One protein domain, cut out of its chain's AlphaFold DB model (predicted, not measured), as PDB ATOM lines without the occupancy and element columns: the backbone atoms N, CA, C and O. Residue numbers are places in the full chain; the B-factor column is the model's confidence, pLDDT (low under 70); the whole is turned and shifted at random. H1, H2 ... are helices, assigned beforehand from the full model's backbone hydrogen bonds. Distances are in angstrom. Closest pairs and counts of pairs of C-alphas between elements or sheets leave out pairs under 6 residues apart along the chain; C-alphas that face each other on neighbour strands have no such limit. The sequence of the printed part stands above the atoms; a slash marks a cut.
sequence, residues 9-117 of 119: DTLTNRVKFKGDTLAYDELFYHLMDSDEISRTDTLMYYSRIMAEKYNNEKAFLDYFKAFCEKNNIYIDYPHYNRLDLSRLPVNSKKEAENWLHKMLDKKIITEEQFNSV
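This is residues 9 to 117 of the 119 residues of an uncharacterized protein of Chryseobacterium aquaticum (UniProt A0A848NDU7). Two closely paired antiparallel helices, H3 and H4, make the core, with H1 and H2 packed on one side of it, their centres making a triangle with that of H3, and H5 and then H6 following on beyond H4. From H2 to H6 each helix folds back beside the one before, while H1 stands steeply to H2, and the long link of residues 71 to 89 loops out toward the H6 end before H5 begins. The printed part has 109 residues with six named helices, H1 to H6 in chain order, and no named strand; the class is all helix. The whole is compact, with a radius of gyration of the C-alphas of 13.8 A and spans of 40 by 29 by 24 A.

The longest helix is H3, residues 36 to 54, 25.6 A from C-alpha 36 at (218.906, 188.418, 169.670) to C-alpha 54. Before it come H1, residues 9 to 18, which begins with C-alpha 9 at (219.314, 175.800, 153.310), and H2, residues 21 to 32, 16.5 A long. After it come H4, residues 57 to 70, 20.5 A, and H5, residues 90 to 105, 22.5 A. H6, residues 111 to 116, ends with C-alpha 116 at (219.083, 214.835, 161.714).

H3 is the hub, the helix that touches most others, three in number. H3 and H4 form a helical hairpin at a shallow tilt of 28 degrees, with the C-alphas of Ser 47 and Ala 59 closest at 4.6 A. H2 and H3 form another at 14 degrees; H3 touches H2 with residues 38 to 46 alone, closest at the C-alphas of Leu 31 and Arg 39, 5.2 A. H1 touches H3 the same way at a shallow tilt of 32 degrees, closest at the C-alphas of Lys 16 and Ile 49, 6.5 A, with residues 46 to 50 of H3 alone. H1 touches H2 at a steep tilt of 46 degrees, opposite ways, with the C-alphas of Leu 11 and Ala 23 5.4 A apart at the closest. The hairpin of H4 and H5 has a tilt of 18 degrees and its closest C-alphas are those of Phe 60 and Met 103, 6.7 A; residues 96 to 103 of H5 alone touch H4. H5 and H6 form a hairpin at 30 degrees, closest at the C-alphas of Leu 104 and Glu 111, 6.6 A, with residues 100 to 104 of H5 alone. The packing is mostly aligned, that is, 5 of the 6 touching pairs are at a shallow tilt. H2 and H4 are near each other; among the pairs that are apart are H1 and H4, and H3 and H5. Every O i to N i+4 pair is within hydrogen-bond range in H1, H2, H3, H5 and H6, and 9 of 10 are in H4.

The C-alphas of Thr 10 and Ser 116, the two farthest apart, are 40.4 A apart. The printed part has no cut. The link from H4 to H5 is long, with 19 residues, and the other four links are tight. The mean pLDDT of the printed part is 94.4, and no printed residue is under 70.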
ATOM      1  N   ASP A   9     218.313 175.736 154.377       86.88
ATOM      2  CA  ASP A   9     219.314 175.800 153.310       86.88
ATOM      3  C   ASP A   9     218.695 176.208 151.968       86.88
ATOM      4  O   ASP A   9     219.251 177.017 151.220       86.88
ATOM      5  N   THR A  10     217.500 175.703 151.660       89.06
ATOM      6  CA  THR A  10     216.758 176.111 150.461       89.06
ATOM      7  C   THR A  10     216.355 177.580 150.548       89.06
ATOM      8  O   THR A  10     216.515 178.318 149.572       89.06
ATOM      9  N   LEU A  11     215.875 178.013 151.714       90.38
ATOM     10  CA  LEU A  11     215.455 179.385 151.980       90.38
ATOM     11  C   LEU A  11     216.620 180.364 151.783       90.38
ATOM     12  O   LEU A  11     216.565 181.275 150.954       90.38
ATOM     13  N   THR A  12     217.731 180.116 152.471       92.31
ATOM     14  CA  THR A  12     218.909 180.983 152.432       92.31
ATOM     15  C   THR A  12     219.591 181.001 151.063       92.31
ATOM     16  O   THR A  12     220.084 182.050 150.640       92.31
ATOM     17  N   ASN A  13     219.577 179.890 150.319       94.44
ATOM     18  CA  ASN A  13     220.085 179.848 148.946       94.44
ATOM     19  C   ASN A  13     219.240 180.696 147.986       94.44
ATOM     20  O   ASN A  13     219.796 181.382 147.122       94.44
ATOM     21  N   ARG A  14     217.910 180.702 148.139       94.88
ATOM     22  CA  ARG A  14     217.028 181.570 147.340       94.88
ATOM     23  C   ARG A  14     217.300 183.049 147.615       94.88
ATOM     24  O   ARG A  14     217.431 183.817 146.662       94.88
ATOM     25  N   VAL A  15     217.509 183.427 148.875       95.75
ATOM     26  CA  VAL A  15     217.919 184.794 149.241       95.75
ATOM     27  C   VAL A  15     219.279 185.142 148.617       95.75
ATOM     28  O   VAL A  15     219.399 186.111 147.868       95.75
ATOM     29  N   LYS A  16     220.305 184.310 148.837       95.62
ATOM     30  CA  LYS A  16     221.683 184.557 148.368       95.62
ATOM     31  C   LYS A  16     221.792 184.677 146.848       95.62
ATOM     32  O   LYS A  16     222.437 185.597 146.328       95.62
ATOM     33  N   PHE A  17     221.184 183.748 146.117       95.88
ATOM     34  CA  PHE A  17     221.451 183.565 144.688       95.88
ATOM     35  C   PHE A  17     220.343 184.055 143.763       95.88
ATOM     36  O   PHE A  17     220.637 184.308 142.596       95.88
ATOM     37  N   LYS A  18     219.113 184.208 144.262       95.94
ATOM     38  CA  LYS A  18     217.965 184.609 143.437       95.94
ATOM     39  C   LYS A  18     217.343 185.942 143.837       95.94
ATOM     40  O   LYS A  18     216.549 186.457 143.061       95.94
ATOM     41  N   GLY A  19     217.688 186.495 145.000       93.81
ATOM     42  CA  GLY A  19     217.049 187.718 145.484       93.81
ATOM     43  C   GLY A  19     215.562 187.518 145.764       93.81
ATOM     44  O   GLY A  19     214.762 188.421 145.545       93.81
ATOM     45  N   ASP A  20     215.186 186.304 146.170       96.62
ATOM     46  CA  ASP A  20     213.797 185.922 146.400       96.62
ATOM     47  C   ASP A  20     213.254 186.653 147.635       96.62
ATOM     48  O   ASP A  20     213.666 186.386 148.766       96.62
ATOM     49  N   THR A  21     212.346 187.601 147.406       95.88
ATOM     50  CA  THR A  21     211.777 188.444 148.462       95.88
ATOM     51  C   THR A  21     210.862 187.666 149.399       95.88
ATOM     52  O   THR A  21     210.851 187.955 150.588       95.88
ATOM     53  N   LEU A  22     210.150 186.648 148.900       94.81
ATOM     54  CA  LEU A  22     209.296 185.801 149.736       94.81
ATOM     55  C   LEU A  22     210.149 184.937 150.665       94.81
ATOM     56  O   LEU A  22     209.876 184.866 151.859       94.81
ATOM     57  N   ALA A  23     211.223 184.347 150.132       95.12
ATOM     58  CA  ALA A  23     212.181 183.602 150.946       95.12
ATOM     59  C   ALA A  23     212.886 184.506 151.970       95.12
ATOM     60  O   ALA A  23     213.190 184.075 153.080       95.12
ATOM     61  N   TYR A  24     213.155 185.762 151.610       96.62
ATOM     62  CA  TYR A  24     213.738 186.734 152.527       96.62
ATOM     63  C   TYR A  24     212.781 187.107 153.666       96.62
ATOM     64  O   TYR A  24     213.211 187.152 154.815       96.62
ATOM     65  N   ASP A  25     211.498 187.324 153.377       94.75
ATOM     66  CA  ASP A  25     210.504 187.625 154.411       94.75
ATOM     67  C   ASP A  25     210.249 186.418 155.327       94.75
ATOM     68  O   ASP A  25     210.198 186.573 156.545       94.75
ATOM     69  N   GLU A  26     210.172 185.204 154.781       93.50
ATOM     70  CA  GLU A  26     210.083 183.977 155.584       93.50
ATOM     71  C   GLU A  26     211.327 183.797 156.473       93.50
ATOM     72  O   GLU A  26     211.198 183.535 157.670       93.50
ATOM     73  N   LEU A  27     212.531 184.046 155.940       92.69
ATOM     74  CA  LEU A  27     213.768 184.037 156.728       92.69
ATOM     75  C   LEU A  27     213.738 185.092 157.835       92.69
ATOM     76  O   LEU A  27     214.140 184.806 158.960       92.69
ATOM     77  N   PHE A  28     213.248 186.295 157.540       93.38
ATOM     78  CA  PHE A  28     213.101 187.360 158.525       93.38
ATOM     79  C   PHE A  28     212.222 186.912 159.700       93.38
ATOM     80  O   PHE A  28     212.641 187.055 160.847       93.38
ATOM     81  N   TYR A  29     211.048 186.330 159.437       90.69
ATOM     82  CA  TYR A  29     210.158 185.851 160.498       90.69
ATOM     83  C   TYR A  29     210.788 184.728 161.322       90.69
ATOM     84  O   TYR A  29     210.740 184.788 162.547       90.69
ATOM     85  N   HIS A  30     211.465 183.774 160.679       88.19
ATOM     86  CA  HIS A  30     212.201 182.730 161.395       88.19
ATOM     87  C   HIS A  30     213.275 183.289 162.337       88.19
ATOM     88  O   HIS A  30     213.472 182.756 163.426       88.19
ATOM     89  N   LEU A  31     213.958 184.367 161.946       89.81
ATOM     90  CA  LEU A  31     214.962 185.022 162.786       89.81
ATOM     91  C   LEU A  31     214.344 185.836 163.932       89.81
ATOM     92  O   LEU A  31     214.980 186.002 164.969       89.81
ATOM     93  N   MET A  32     213.122 186.354 163.784       87.69
ATOM     94  CA  MET A  32     212.454 187.070 164.881       87.69
ATOM     95  C   MET A  32     212.126 186.152 166.067       87.69
ATOM     96  O   MET A  32     212.074 186.637 167.196       87.69
ATOM     97  N   ASP A  33     211.982 184.849 165.821       84.75
ATOM     98  CA  ASP A  33     211.731 183.832 166.847       84.75
ATOM     99  C   ASP A  33     213.020 183.308 167.524       84.75
ATOM    100  O   ASP A  33     212.943 182.523 168.472       84.75
ATOM    101  N   SER A  34     214.213 183.714 167.060       83.81
ATOM    102  CA  SER A  34     215.505 183.276 167.614       83.81
ATOM    103  C   SER A  34     216.069 184.226 168.681       83.81
ATOM    104  O   SER A  34     215.542 185.312 168.926       83.81
ATOM    105  N   ASP A  35     217.193 183.846 169.303       86.00
ATOM    106  CA  ASP A  35     217.921 184.738 170.210       86.00
ATOM    107  C   ASP A  35     218.447 185.991 169.484       86.00
ATOM    108  O   ASP A  35     218.721 185.970 168.283       86.00
ATOM    109  N   GLU A  36     218.582 187.095 170.219       80.75
ATOM    110  CA  GLU A  36     218.906 188.418 169.670       80.75
ATOM    111  C   GLU A  36     220.282 188.489 168.988       80.75
ATOM    112  O   GLU A  36     220.431 189.156 167.958       80.75
ATOM    113  N   ILE A  37     221.284 187.787 169.520       78.69
ATOM    114  CA  ILE A  37     222.647 187.823 168.977       78.69
ATOM    115  C   ILE A  37     222.668 187.104 167.627       78.69
ATOM    116  O   ILE A  37     223.052 187.696 166.616       78.69
ATOM    117  N   SER A  38     222.182 185.861 167.586       79.56
ATOM    118  CA  SER A  38     222.102 185.083 166.347       79.56
ATOM    119  C   SER A  38     221.201 185.760 165.314       79.56
ATOM    120  O   SER A  38     221.524 185.767 164.120       79.56
ATOM    121  N   ARG A  39     220.100 186.382 165.767       89.75
ATOM    122  CA  ARG A  39     219.173 187.147 164.925       89.75
ATOM    123  C   ARG A  39     219.871 188.312 164.243       89.75
ATOM    124  O   ARG A  39     219.788 188.420 163.023       89.75
ATOM    125  N   THR A  40     220.530 189.189 165.003       91.81
ATOM    126  CA  THR A  40     221.099 190.432 164.459       91.81
ATOM    127  C   THR A  40     222.221 190.157 163.461       91.81
ATOM    128  O   THR A  40     222.192 190.716 162.365       91.81
ATOM    129  N   ASP A  41     223.138 189.232 163.756       93.38
ATOM    130  CA  ASP A  41     224.226 188.866 162.836       93.38
ATOM    131  C   ASP A  41     223.716 188.240 161.537       93.38
ATOM    132  O   ASP A  41     224.116 188.632 160.432       93.38
ATOM    133  N   THR A  42     222.795 187.286 161.661       94.00
ATOM    134  CA  THR A  42     222.233 186.586 160.506       94.00
ATOM    135  C   THR A  42     221.390 187.533 159.659       94.00
ATOM    136  O   THR A  42     221.530 187.565 158.432       94.00
ATOM    137  N   LEU A  43     220.565 188.366 160.299       96.00
ATOM    138  CA  LEU A  43     219.737 189.344 159.609       96.00
ATOM    139  C   LEU A  43     220.600 190.377 158.887       96.00
ATOM    140  O   LEU A  43     220.357 190.619 157.706       96.00
ATOM    141  N   MET A  44     221.642 190.927 159.522       97.25
ATOM    142  CA  MET A  44     222.581 191.840 158.859       97.25
ATOM    143  C   MET A  44     223.198 191.199 157.607       97.25
ATOM    144  O   MET A  44     223.241 191.825 156.547       97.25
ATOM    145  N   TYR A  45     223.629 189.937 157.680       97.31
ATOM    146  CA  TYR A  45     224.236 189.250 156.538       97.31
ATOM    147  C   TYR A  45     223.279 189.118 155.338       97.31
ATOM    148  O   TYR A  45     223.622 189.516 154.219       97.31
ATOM    149  N   TYR A  46     222.069 188.593 155.552       97.62
ATOM    150  CA  TYR A  46     221.110 188.380 154.462       97.62
ATOM    151  C   TYR A  46     220.478 189.683 153.965       97.62
ATOM    152  O   TYR A  46     220.312 189.854 152.755       97.62
ATOM    153  N   SER A  47     220.209 190.628 154.868       97.94
ATOM    154  CA  SER A  47     219.726 191.968 154.516       97.94
ATOM    155  C   SER A  47     220.727 192.683 153.620       97.94
ATOM    156  O   SER A  47     220.353 193.255 152.601       97.94
ATOM    157  N   ARG A  48     222.026 192.589 153.927       98.31
ATOM    158  CA  ARG A  48     223.070 193.191 153.094       98.31
ATOM    159  C   ARG A  48     223.061 192.641 151.673       98.31
ATOM    160  O   ARG A  48     223.159 193.417 150.728       98.31
ATOM    161  N   ILE A  49     222.921 191.325 151.512       97.94
ATOM    162  CA  ILE A  49     222.833 190.707 150.183       97.94
ATOM    163  C   ILE A  49     221.610 191.240 149.430       97.94
ATOM    164  O   ILE A  49     221.736 191.669 148.284       97.94
ATOM    165  N   MET A  50     220.443 191.249 150.073       98.25
ATOM    166  CA  MET A  50     219.200 191.732 149.469       98.25
ATOM    167  C   MET A  50     219.262 193.215 149.093       98.25
ATOM    168  O   MET A  50     218.855 193.590 147.991       98.25
ATOM    169  N   ALA A  51     219.839 194.041 149.960       98.12
ATOM    170  CA  ALA A  51     220.025 195.468 149.748       98.12
ATOM    171  C   ALA A  51     221.030 195.758 148.621       98.12
ATOM    172  O   ALA A  51     220.707 196.435 147.647       98.12
ATOM    173  N   GLU A  52     222.251 195.228 148.715       97.00
ATOM    174  CA  GLU A  52     223.346 195.599 147.813       97.00
ATOM    175  C   GLU A  52     223.241 194.923 146.442       97.00
ATOM    176  O   GLU A  52     223.495 195.566 145.424       97.00
ATOM    177  N   LYS A  53     222.871 193.635 146.395       97.50
ATOM    178  CA  LYS A  53     222.858 192.853 145.146       97.50
ATOM    179  C   LYS A  53     221.536 192.960 144.395       97.50
ATOM    180  O   LYS A  53     221.541 192.968 143.168       97.50
ATOM    181  N   TYR A  54     220.422 193.026 145.120       97.56
ATOM    182  CA  TYR A  54     219.080 192.996 144.530       97.56
ATOM    183  C   TYR A  54     218.311 194.307 144.707       97.56
ATOM    184  O   TYR A  54     217.167 194.395 144.275       97.56
ATOM    185  N   ASN A  55     218.940 195.333 145.296       95.94
ATOM    186  CA  ASN A  55     218.349 196.657 145.496       95.94
ATOM    187  C   ASN A  55     216.996 196.603 146.229       95.94
ATOM    188  O   ASN A  55     216.086 197.372 145.928       95.94
ATOM    189  N   ASN A  56     216.853 195.671 147.173       97.12
ATOM    190  CA  ASN A  56     215.651 195.552 147.982       97.12
ATOM    191  C   ASN A  56     215.641 196.647 149.061       97.12
ATOM    192  O   ASN A  56     216.487 196.647 149.952       97.12
ATOM    193  N   GLU A  57     214.683 197.570 148.979       95.75
ATOM    194  CA  GLU A  57     214.591 198.733 149.875       95.75
ATOM    195  C   GLU A  57     214.364 198.341 151.339       95.75
ATOM    196  O   GLU A  57     215.048 198.849 152.229       95.75
ATOM    197  N   LYS A  58     213.463 197.382 151.591       95.81
ATOM    198  CA  LYS A  58     213.195 196.859 152.940       95.81
ATOM    199  C   LYS A  58     214.475 196.322 153.582       95.81
ATOM    200  O   LYS A  58     214.743 196.600 154.746       95.81
ATOM    201  N   ALA A  59     215.309 195.634 152.809       97.75
ATOM    202  CA  ALA A  59     216.549 195.060 153.308       97.75
ATOM    203  C   ALA A  59     217.587 196.110 153.747       97.75
ATOM    204  O   ALA A  59     218.387 195.844 154.642       97.75
ATOM    205  N   PHE A  60     217.573 197.327 153.194       98.12
ATOM    206  CA  PHE A  60     218.416 198.401 153.733       98.12
ATOM    207  C   PHE A  60     217.984 198.811 155.145       98.12
ATOM    208  O   PHE A  60     218.844 199.020 156.005       98.12
ATOM    209  N   LEU A  61     216.670 198.911 155.376       97.12
ATOM    210  CA  LEU A  61     216.088 199.263 156.673       97.12
ATOM    211  C   LEU A  61     216.293 198.147 157.701       97.12
ATOM    212  O   LEU A  61     216.691 198.441 158.830       97.12
ATOM    213  N   ASP A  62     216.073 196.891 157.298       97.00
ATOM    214  CA  ASP A  62     216.269 195.704 158.138       97.00
ATOM    215  C   ASP A  62     217.733 195.568 158.575       97.00
ATOM    216  O   ASP A  62     217.996 195.371 159.763       97.00
ATOM    217  N   TYR A  63     218.689 195.755 157.651       98.00
ATOM    218  CA  TYR A  63     220.116 195.770 157.989       98.00
ATOM    219  C   TYR A  63     220.413 196.808 159.064       98.00
ATOM    220  O   TYR A  63     221.052 196.504 160.069       98.00
ATOM    221  N   PHE A  64     219.967 198.047 158.844       97.62
ATOM    222  CA  PHE A  64     220.329 199.147 159.724       97.62
ATOM    223  C   PHE A  64     219.668 199.012 161.095       97.62
ATOM    224  O   PHE A  64     220.305 199.272 162.112       97.62
ATOM    225  N   LYS A  65     218.431 198.505 161.139       95.94
ATOM    226  CA  LYS A  65     217.760 198.163 162.392       95.94
ATOM    227  C   LYS A  65     218.522 197.080 163.158       95.94
ATOM    228  O   LYS A  65     218.816 197.282 164.331       95.94
ATOM    229  N   ALA A  66     218.904 195.989 162.495       96.12
ATOM    230  CA  ALA A  66     219.684 194.916 163.111       96.12
ATOM    231  C   ALA A  66     221.058 195.405 163.604       96.12
ATOM    232  O   ALA A  66     221.488 195.048 164.699       96.12
ATOM    233  N   PHE A  67     221.719 196.276 162.835       97.00
ATOM    234  CA  PHE A  67     222.960 196.935 163.238       97.00
ATOM    235  C   PHE A  67     222.764 197.789 164.500       97.00
ATOM    236  O   PHE A  67     223.570 197.712 165.429       97.00
ATOM    237  N   CYS A  68     221.704 198.601 164.550       95.25
ATOM    238  CA  CYS A  68     221.383 199.424 165.711       95.25
ATOM    239  C   CYS A  68     221.085 198.562 166.943       95.25
ATOM    240  O   CYS A  68     221.692 198.797 167.986       95.25
ATOM    241  N   GLU A  69     220.249 197.527 166.809       93.94
ATOM    242  CA  GLU A  69     219.955 196.559 167.877       93.94
ATOM    243  C   GLU A  69     221.241 195.923 168.420       93.94
ATOM    244  O   GLU A  69     221.519 196.023 169.613       93.94
ATOM    245  N   LYS A  70     222.106 195.403 167.539       94.19
ATOM    246  CA  LYS A  70     223.398 194.804 167.916       94.19
ATOM    247  C   LYS A  70     224.297 195.746 168.728       94.19
ATOM    248  O   LYS A  70     225.106 195.294 169.537       94.19
ATOM    249  N   ASN A  71     224.180 197.055 168.509       94.00
ATOM    250  CA  ASN A  71     224.961 198.076 169.204       94.00
ATOM    251  C   ASN A  71     224.182 198.774 170.339       94.00
ATOM    252  O   ASN A  71     224.659 199.784 170.858       94.00
ATOM    253  N   ASN A  72     223.020 198.250 170.748       93.50
ATOM    254  CA  ASN A  72     222.133 198.845 171.758       93.50
ATOM    255  C   ASN A  72     221.719 200.294 171.437       93.50
ATOM    256  O   ASN A  72     221.629 201.151 172.320       93.50
ATOM    257  N   ILE A  73     221.484 200.579 170.158       94.31
ATOM    258  CA  ILE A  73     221.033 201.879 169.666       94.31
ATOM    259  C   ILE A  73     219.549 201.790 169.351       94.31
ATOM    260  O   ILE A  73     219.109 200.957 168.562       94.31
ATOM    261  N   TYR A  74     218.777 202.694 169.944       91.25
ATOM    262  CA  TYR A  74     217.371 202.824 169.611       91.25
ATOM    263  C   TYR A  74     217.208 203.482 168.240       91.25
ATOM    264  O   TYR A  74     217.776 204.545 167.975       91.25
ATOM    265  N   ILE A  75     216.392 202.862 167.395       91.19
ATOM    266  CA  ILE A  75     215.977 203.422 166.117       91.19
ATOM    267  C   ILE A  75     214.461 203.349 165.988       91.19
ATOM    268  O   ILE A  75     213.841 202.306 166.191       91.19
ATOM    269  N   ASP A  76     213.876 204.489 165.654       90.25
ATOM    270  CA  ASP A  76     212.447 204.678 165.456       90.25
ATOM    271  C   ASP A  76     212.275 205.283 164.075       90.25
ATOM    272  O   ASP A  76     212.534 206.467 163.875       90.25
ATOM    273  N   TYR A  77     211.903 204.461 163.102       86.56
ATOM    274  CA  TYR A  77     211.500 204.976 161.802       86.56
ATOM    275  C   TYR A  77     210.075 205.522 161.941       86.56
ATOM    276  O   TYR A  77     209.195 204.747 162.321       86.56
ATOM    277  N   PRO A  78     209.803 206.812 161.639       87.62
ATOM    278  CA  PRO A  78     210.550 207.760 160.783       87.62
ATOM    279  C   PRO A  78     211.409 208.835 161.500       87.62
ATOM    280  O   PRO A  78     211.913 209.755 160.852       87.62
ATOM    281  N   HIS A  79     211.568 208.763 162.821       92.12
ATOM    282  CA  HIS A  79     212.197 209.767 163.689       92.12
ATOM    283  C   HIS A  79     213.735 209.636 163.794       92.12
ATOM    284  O   HIS A  79     214.289 209.368 164.864       92.12
ATOM    285  N   TYR A  80     214.455 209.889 162.695       93.19
ATOM    286  CA  TYR A  80     215.932 209.818 162.646       93.19
ATOM    287  C   TYR A  80     216.648 210.817 163.567       93.19
ATOM    288  O   TYR A  80     217.787 210.581 163.961       93.19
ATOM    289  N   ASN A  81     215.972 211.882 163.996       92.25
ATOM    290  CA  ASN A  81     216.488 212.836 164.978       92.25
ATOM    291  C   ASN A  81     216.714 212.225 166.374       92.25
ATOM    292  O   ASN A  81     217.383 212.828 167.212       92.25
ATOM    293  N   ARG A  82     216.145 211.044 166.644       93.50
ATOM    294  CA  ARG A  82     216.363 210.278 167.882       93.50
ATOM    295  C   ARG A  82     217.561 209.333 167.790       93.50
ATOM    296  O   ARG A  82     217.969 208.790 168.814       93.50
ATOM    297  N   LEU A  83     218.113 209.130 166.592       94.88
ATOM    298  CA  LEU A  83     219.245 208.244 166.371       94.88
ATOM    299  C   LEU A  83     220.536 208.903 166.866       94.88
ATOM    300  O   LEU A  83     220.958 209.937 166.344       94.88
ATOM    301  N   ASP A  84     221.173 208.280 167.857       95.19
ATOM    302  CA  ASP A  84     222.437 208.737 168.438       95.19
ATOM    303  C   ASP A  84     223.555 207.721 168.183       95.19
ATOM    304  O   ASP A  84     223.661 206.695 168.855       95.19
ATOM    305  N   LEU A  85     224.411 208.030 167.207       95.50
ATOM    306  CA  LEU A  85     225.591 207.240 166.860       95.50
ATOM    307  C   LEU A  85     226.843 207.706 167.618       95.50
ATOM    308  O   LEU A  85     227.905 207.095 167.476       95.50
ATOM    309  N   SER A  86     226.757 208.767 168.432       94.25
ATOM    310  CA  SER A  86     227.937 209.440 168.997       94.25
ATOM    311  C   SER A  86     228.799 208.541 169.876       94.25
ATOM    312  O   SER A  86     230.022 208.696 169.899       94.25
ATOM    313  N   ARG A  87     228.169 207.560 170.532       92.31
ATOM    314  CA  ARG A  87     228.794 206.612 171.465       92.31
ATOM    315  C   ARG A  87     229.354 205.350 170.803       92.31
ATOM    316  O   ARG A  87     229.941 204.528 171.501       92.31
ATOM    317  N   LEU A  88     229.180 205.176 169.491       95.50
ATOM    318  CA  LEU A  88     229.723 204.018 168.784       95.50
ATOM    319  C   LEU A  88     231.258 204.048 168.740       95.50
ATOM    320  O   LEU A  88     231.846 205.113 168.525       95.50
ATOM    321  N   PRO A  89     231.919 202.879 168.829       95.69
ATOM    322  CA  PRO A  89     233.321 202.748 168.452       95.69
ATOM    323  C   PRO A  89     233.555 203.241 167.020       95.69
ATOM    324  O   PRO A  89     232.687 203.099 166.161       95.69
ATOM    325  N   VAL A  90     234.752 203.765 166.742       94.94
ATOM    326  CA  VAL A  90     235.105 204.400 165.454       94.94
ATOM    327  C   VAL A  90     234.734 203.536 164.241       94.94
ATOM    328  O   VAL A  90     234.150 204.038 163.282       94.94
ATOM    329  N   ASN A  91     235.022 202.233 164.294       95.38
ATOM    330  CA  ASN A  91     234.725 201.316 163.191       95.38
ATOM    331  C   ASN A  91     233.215 201.133 162.983       95.38
ATOM    332  O   ASN A  91     232.743 201.250 161.855       95.38
ATOM    333  N   SER A  92     232.460 200.920 164.064       95.50
ATOM    334  CA  SER A  92     231.001 200.789 164.010       95.50
ATOM    335  C   SER A  92     230.339 202.090 163.554       95.50
ATOM    336  O   SER A  92     229.426 202.057 162.737       95.50
ATOM    337  N   LYS A  93     230.822 203.253 164.015       96.38
ATOM    338  CA  LYS A  93     230.310 204.558 163.569       96.38
ATOM    339  C   LYS A  93     230.490 204.728 162.061       96.38
ATOM    340  O   LYS A  93     229.534 205.057 161.368       96.38
ATOM    341  N   LYS A  94     231.683 204.421 161.547       96.56
ATOM    342  CA  LYS A  94     231.968 204.471 160.108       96.56
ATOM    343  C   LYS A  94     231.073 203.519 159.311       96.56
ATOM    344  O   LYS A  94     230.622 203.865 158.223       96.56
ATOM    345  N   GLU A  95     230.821 202.318 159.826       96.69
ATOM    346  CA  GLU A  95     229.901 201.368 159.197       96.69
ATOM    347  C   GLU A  95     228.472 201.923 159.130       96.69
ATOM    348  O   GLU A  95     227.868 201.912 158.056       96.69
ATOM    349  N   ALA A  96     227.975 202.476 160.239       97.00
ATOM    350  CA  ALA A  96     226.655 203.090 160.319       97.00
ATOM    351  C   ALA A  96     226.504 204.261 159.335       97.00
ATOM    352  O   ALA A  96     225.531 204.321 158.587       97.00
ATOM    353  N   GLU A  97     227.487 205.164 159.292       96.75
ATOM    354  CA  GLU A  97     227.497 206.318 158.385       96.75
ATOM    355  C   GLU A  97     227.532 205.891 156.918       96.75
ATOM    356  O   GLU A  97     226.746 206.389 156.111       96.75
ATOM    357  N   ASN A  98     228.384 204.923 156.568       97.81
ATOM    358  CA  ASN A  98     228.426 204.368 155.215       97.81
ATOM    359  C   ASN A  98     227.081 203.750 154.817       97.81
ATOM    360  O   ASN A  98     226.669 203.860 153.662       97.81
ATOM    361  N   TRP A  99     226.400 203.080 155.750       98.25
ATOM    362  CA  TRP A  99     225.097 202.485 155.476       98.25
ATOM    363  C   TRP A  99     224.003 203.543 155.295       98.25
ATOM    364  O   TRP A  99     223.246 203.474 154.328       98.25
ATOM    365  N   LEU A 100     223.981 204.573 156.147       97.62
ATOM    366  CA  LEU A 100     223.084 205.725 156.008       97.62
ATOM    367  C   LEU A 100     223.293 206.462 154.677       97.62
ATOM    368  O   LEU A 100     222.316 206.830 154.029       97.62
ATOM    369  N   HIS A 101     224.541 206.622 154.228       98.25
ATOM    370  CA  HIS A 101     224.833 207.190 152.910       98.25
ATOM    371  C   HIS A 101     224.243 206.347 151.776       98.25
ATOM    372  O   HIS A 101     223.587 206.894 150.896       98.25
ATOM    373  N   LYS A 102     224.374 205.013 151.824       98.31
ATOM    374  CA  LYS A 102     223.729 204.141 150.826       98.31
ATOM    375  C   LYS A 102     222.210 204.302 150.827       98.31
ATOM    376  O   LYS A 102     221.603 204.327 149.762       98.31
ATOM    377  N   MET A 103     221.595 204.411 152.004       97.62
ATOM    378  CA  MET A 103     220.151 204.632 152.119       97.62
ATOM    379  C   MET A 103     219.733 205.974 151.508       97.62
ATOM    380  O   MET A 103     218.700 206.038 150.843       97.62
ATOM    381  N   LEU A 104     220.541 207.023 151.685       97.94
ATOM    382  CA  LEU A 104     220.324 208.333 151.069       97.94
ATOM    383  C   LEU A 104     220.461 208.264 149.540       97.94
ATOM    384  O   LEU A 104     219.558 208.692 148.824       97.94
ATOM    385  N   ASP A 105     221.535 207.653 149.033       97.69
ATOM    386  CA  ASP A 105     221.794 207.503 147.592       97.69
ATOM    387  C   ASP A 105     220.677 206.719 146.887       97.69
ATOM    388  O   ASP A 105     220.298 207.009 145.749       97.69
ATOM    389  N   LYS A 106     220.123 205.718 147.581       96.50
ATOM    390  CA  LYS A 106     218.992 204.908 147.118       96.50
ATOM    391  C   LYS A 106     217.631 205.557 147.358       96.50
ATOM    392  O   LYS A 106     216.629 204.966 146.973       96.50
ATOM    393  N   LYS A 107     217.593 206.766 147.928       96.94
ATOM    394  CA  LYS A 107     216.373 207.529 148.248       96.94
ATOM    395  C   LYS A 107     215.423 206.804 149.211       96.94
ATOM    396  O   LYS A 107     214.223 207.055 149.199       96.94
ATOM    397  N   ILE A 108     215.969 205.924 150.047       96.50
ATOM    398  CA  ILE A 108     215.241 205.213 151.111       96.50
ATOM    399  C   ILE A 108     215.011 206.149 152.300       96.50
ATOM    400  O   ILE A 108     214.007 206.042 152.998       96.50
ATOM    401  N   ILE A 109     215.939 207.087 152.504       96.81
ATOM    402  CA  ILE A 109     215.814 208.188 153.458       96.81
ATOM    403  C   ILE A 109     216.007 209.519 152.747       96.81
ATOM    404  O   ILE A 109     216.636 209.592 151.689       96.81
ATOM    405  N   THR A 110     215.487 210.581 153.349       97.19
ATOM    406  CA  THR A 110     215.697 211.947 152.874       97.19
ATOM    407  C   THR A 110     217.009 212.528 153.399       97.19
ATOM    408  O   THR A 110     217.574 212.072 154.395       97.19
ATOM    409  N   GLU A 111     217.480 213.592 152.751       97.50
ATOM    410  CA  GLU A 111     218.630 214.364 153.227       97.50
ATOM    411  C   GLU A 111     218.372 214.972 154.618       97.50
ATOM    412  O   GLU A 111     219.260 214.984 155.467       97.50
ATOM    413  N   GLU A 112     217.136 215.399 154.894       96.94
ATOM    414  CA  GLU A 112     216.721 215.874 156.218       96.94
ATOM    415  C   GLU A 112     216.872 214.779 157.284       96.94
ATOM    416  O   GLU A 112     217.481 215.011 158.330       96.94
ATOM    417  N   GLN A 113     216.390 213.563 157.002       96.62
ATOM    418  CA  GLN A 113     216.546 212.418 157.901       96.62
ATOM    419  C   GLN A 113     218.024 212.101 158.134       96.62
ATOM    420  O   GLN A 113     218.441 211.971 159.286       96.62
ATOM    421  N   PHE A 114     218.830 212.057 157.071       96.81
ATOM    422  CA  PHE A 114     220.271 211.824 157.160       96.81
ATOM    423  C   PHE A 114     220.985 212.886 158.015       96.81
ATOM    424  O   PHE A 114     221.821 212.557 158.865       96.81
ATOM    425  N   ASN A 115     220.652 214.162 157.831       96.38
ATOM    426  CA  ASN A 115     221.271 215.269 158.559       96.38
ATOM    427  C   ASN A 115     220.814 215.346 160.023       96.38
ATOM    428  O   ASN A 115     221.579 215.811 160.865       96.38
ATOM    429  N   SER A 116     219.620 214.838 160.347       96.12
ATOM    430  CA  SER A 116     219.083 214.835 161.714       96.12
ATOM    431  C   SER A 116     219.775 213.856 162.675       96.12
ATOM    432  O   SER A 116     219.631 213.995 163.889       96.12
ATOM    433  N   VAL A 117     220.541 212.889 162.154       95.81
ATOM    434  CA  VAL A 117     221.248 211.883 162.962       95.81
ATOM    435  C   VAL A 117     222.353 212.527 163.796       95.81
ATOM    436  O   VAL A 117     223.218 213.238 163.273       95.81
TER     437      VAL A 117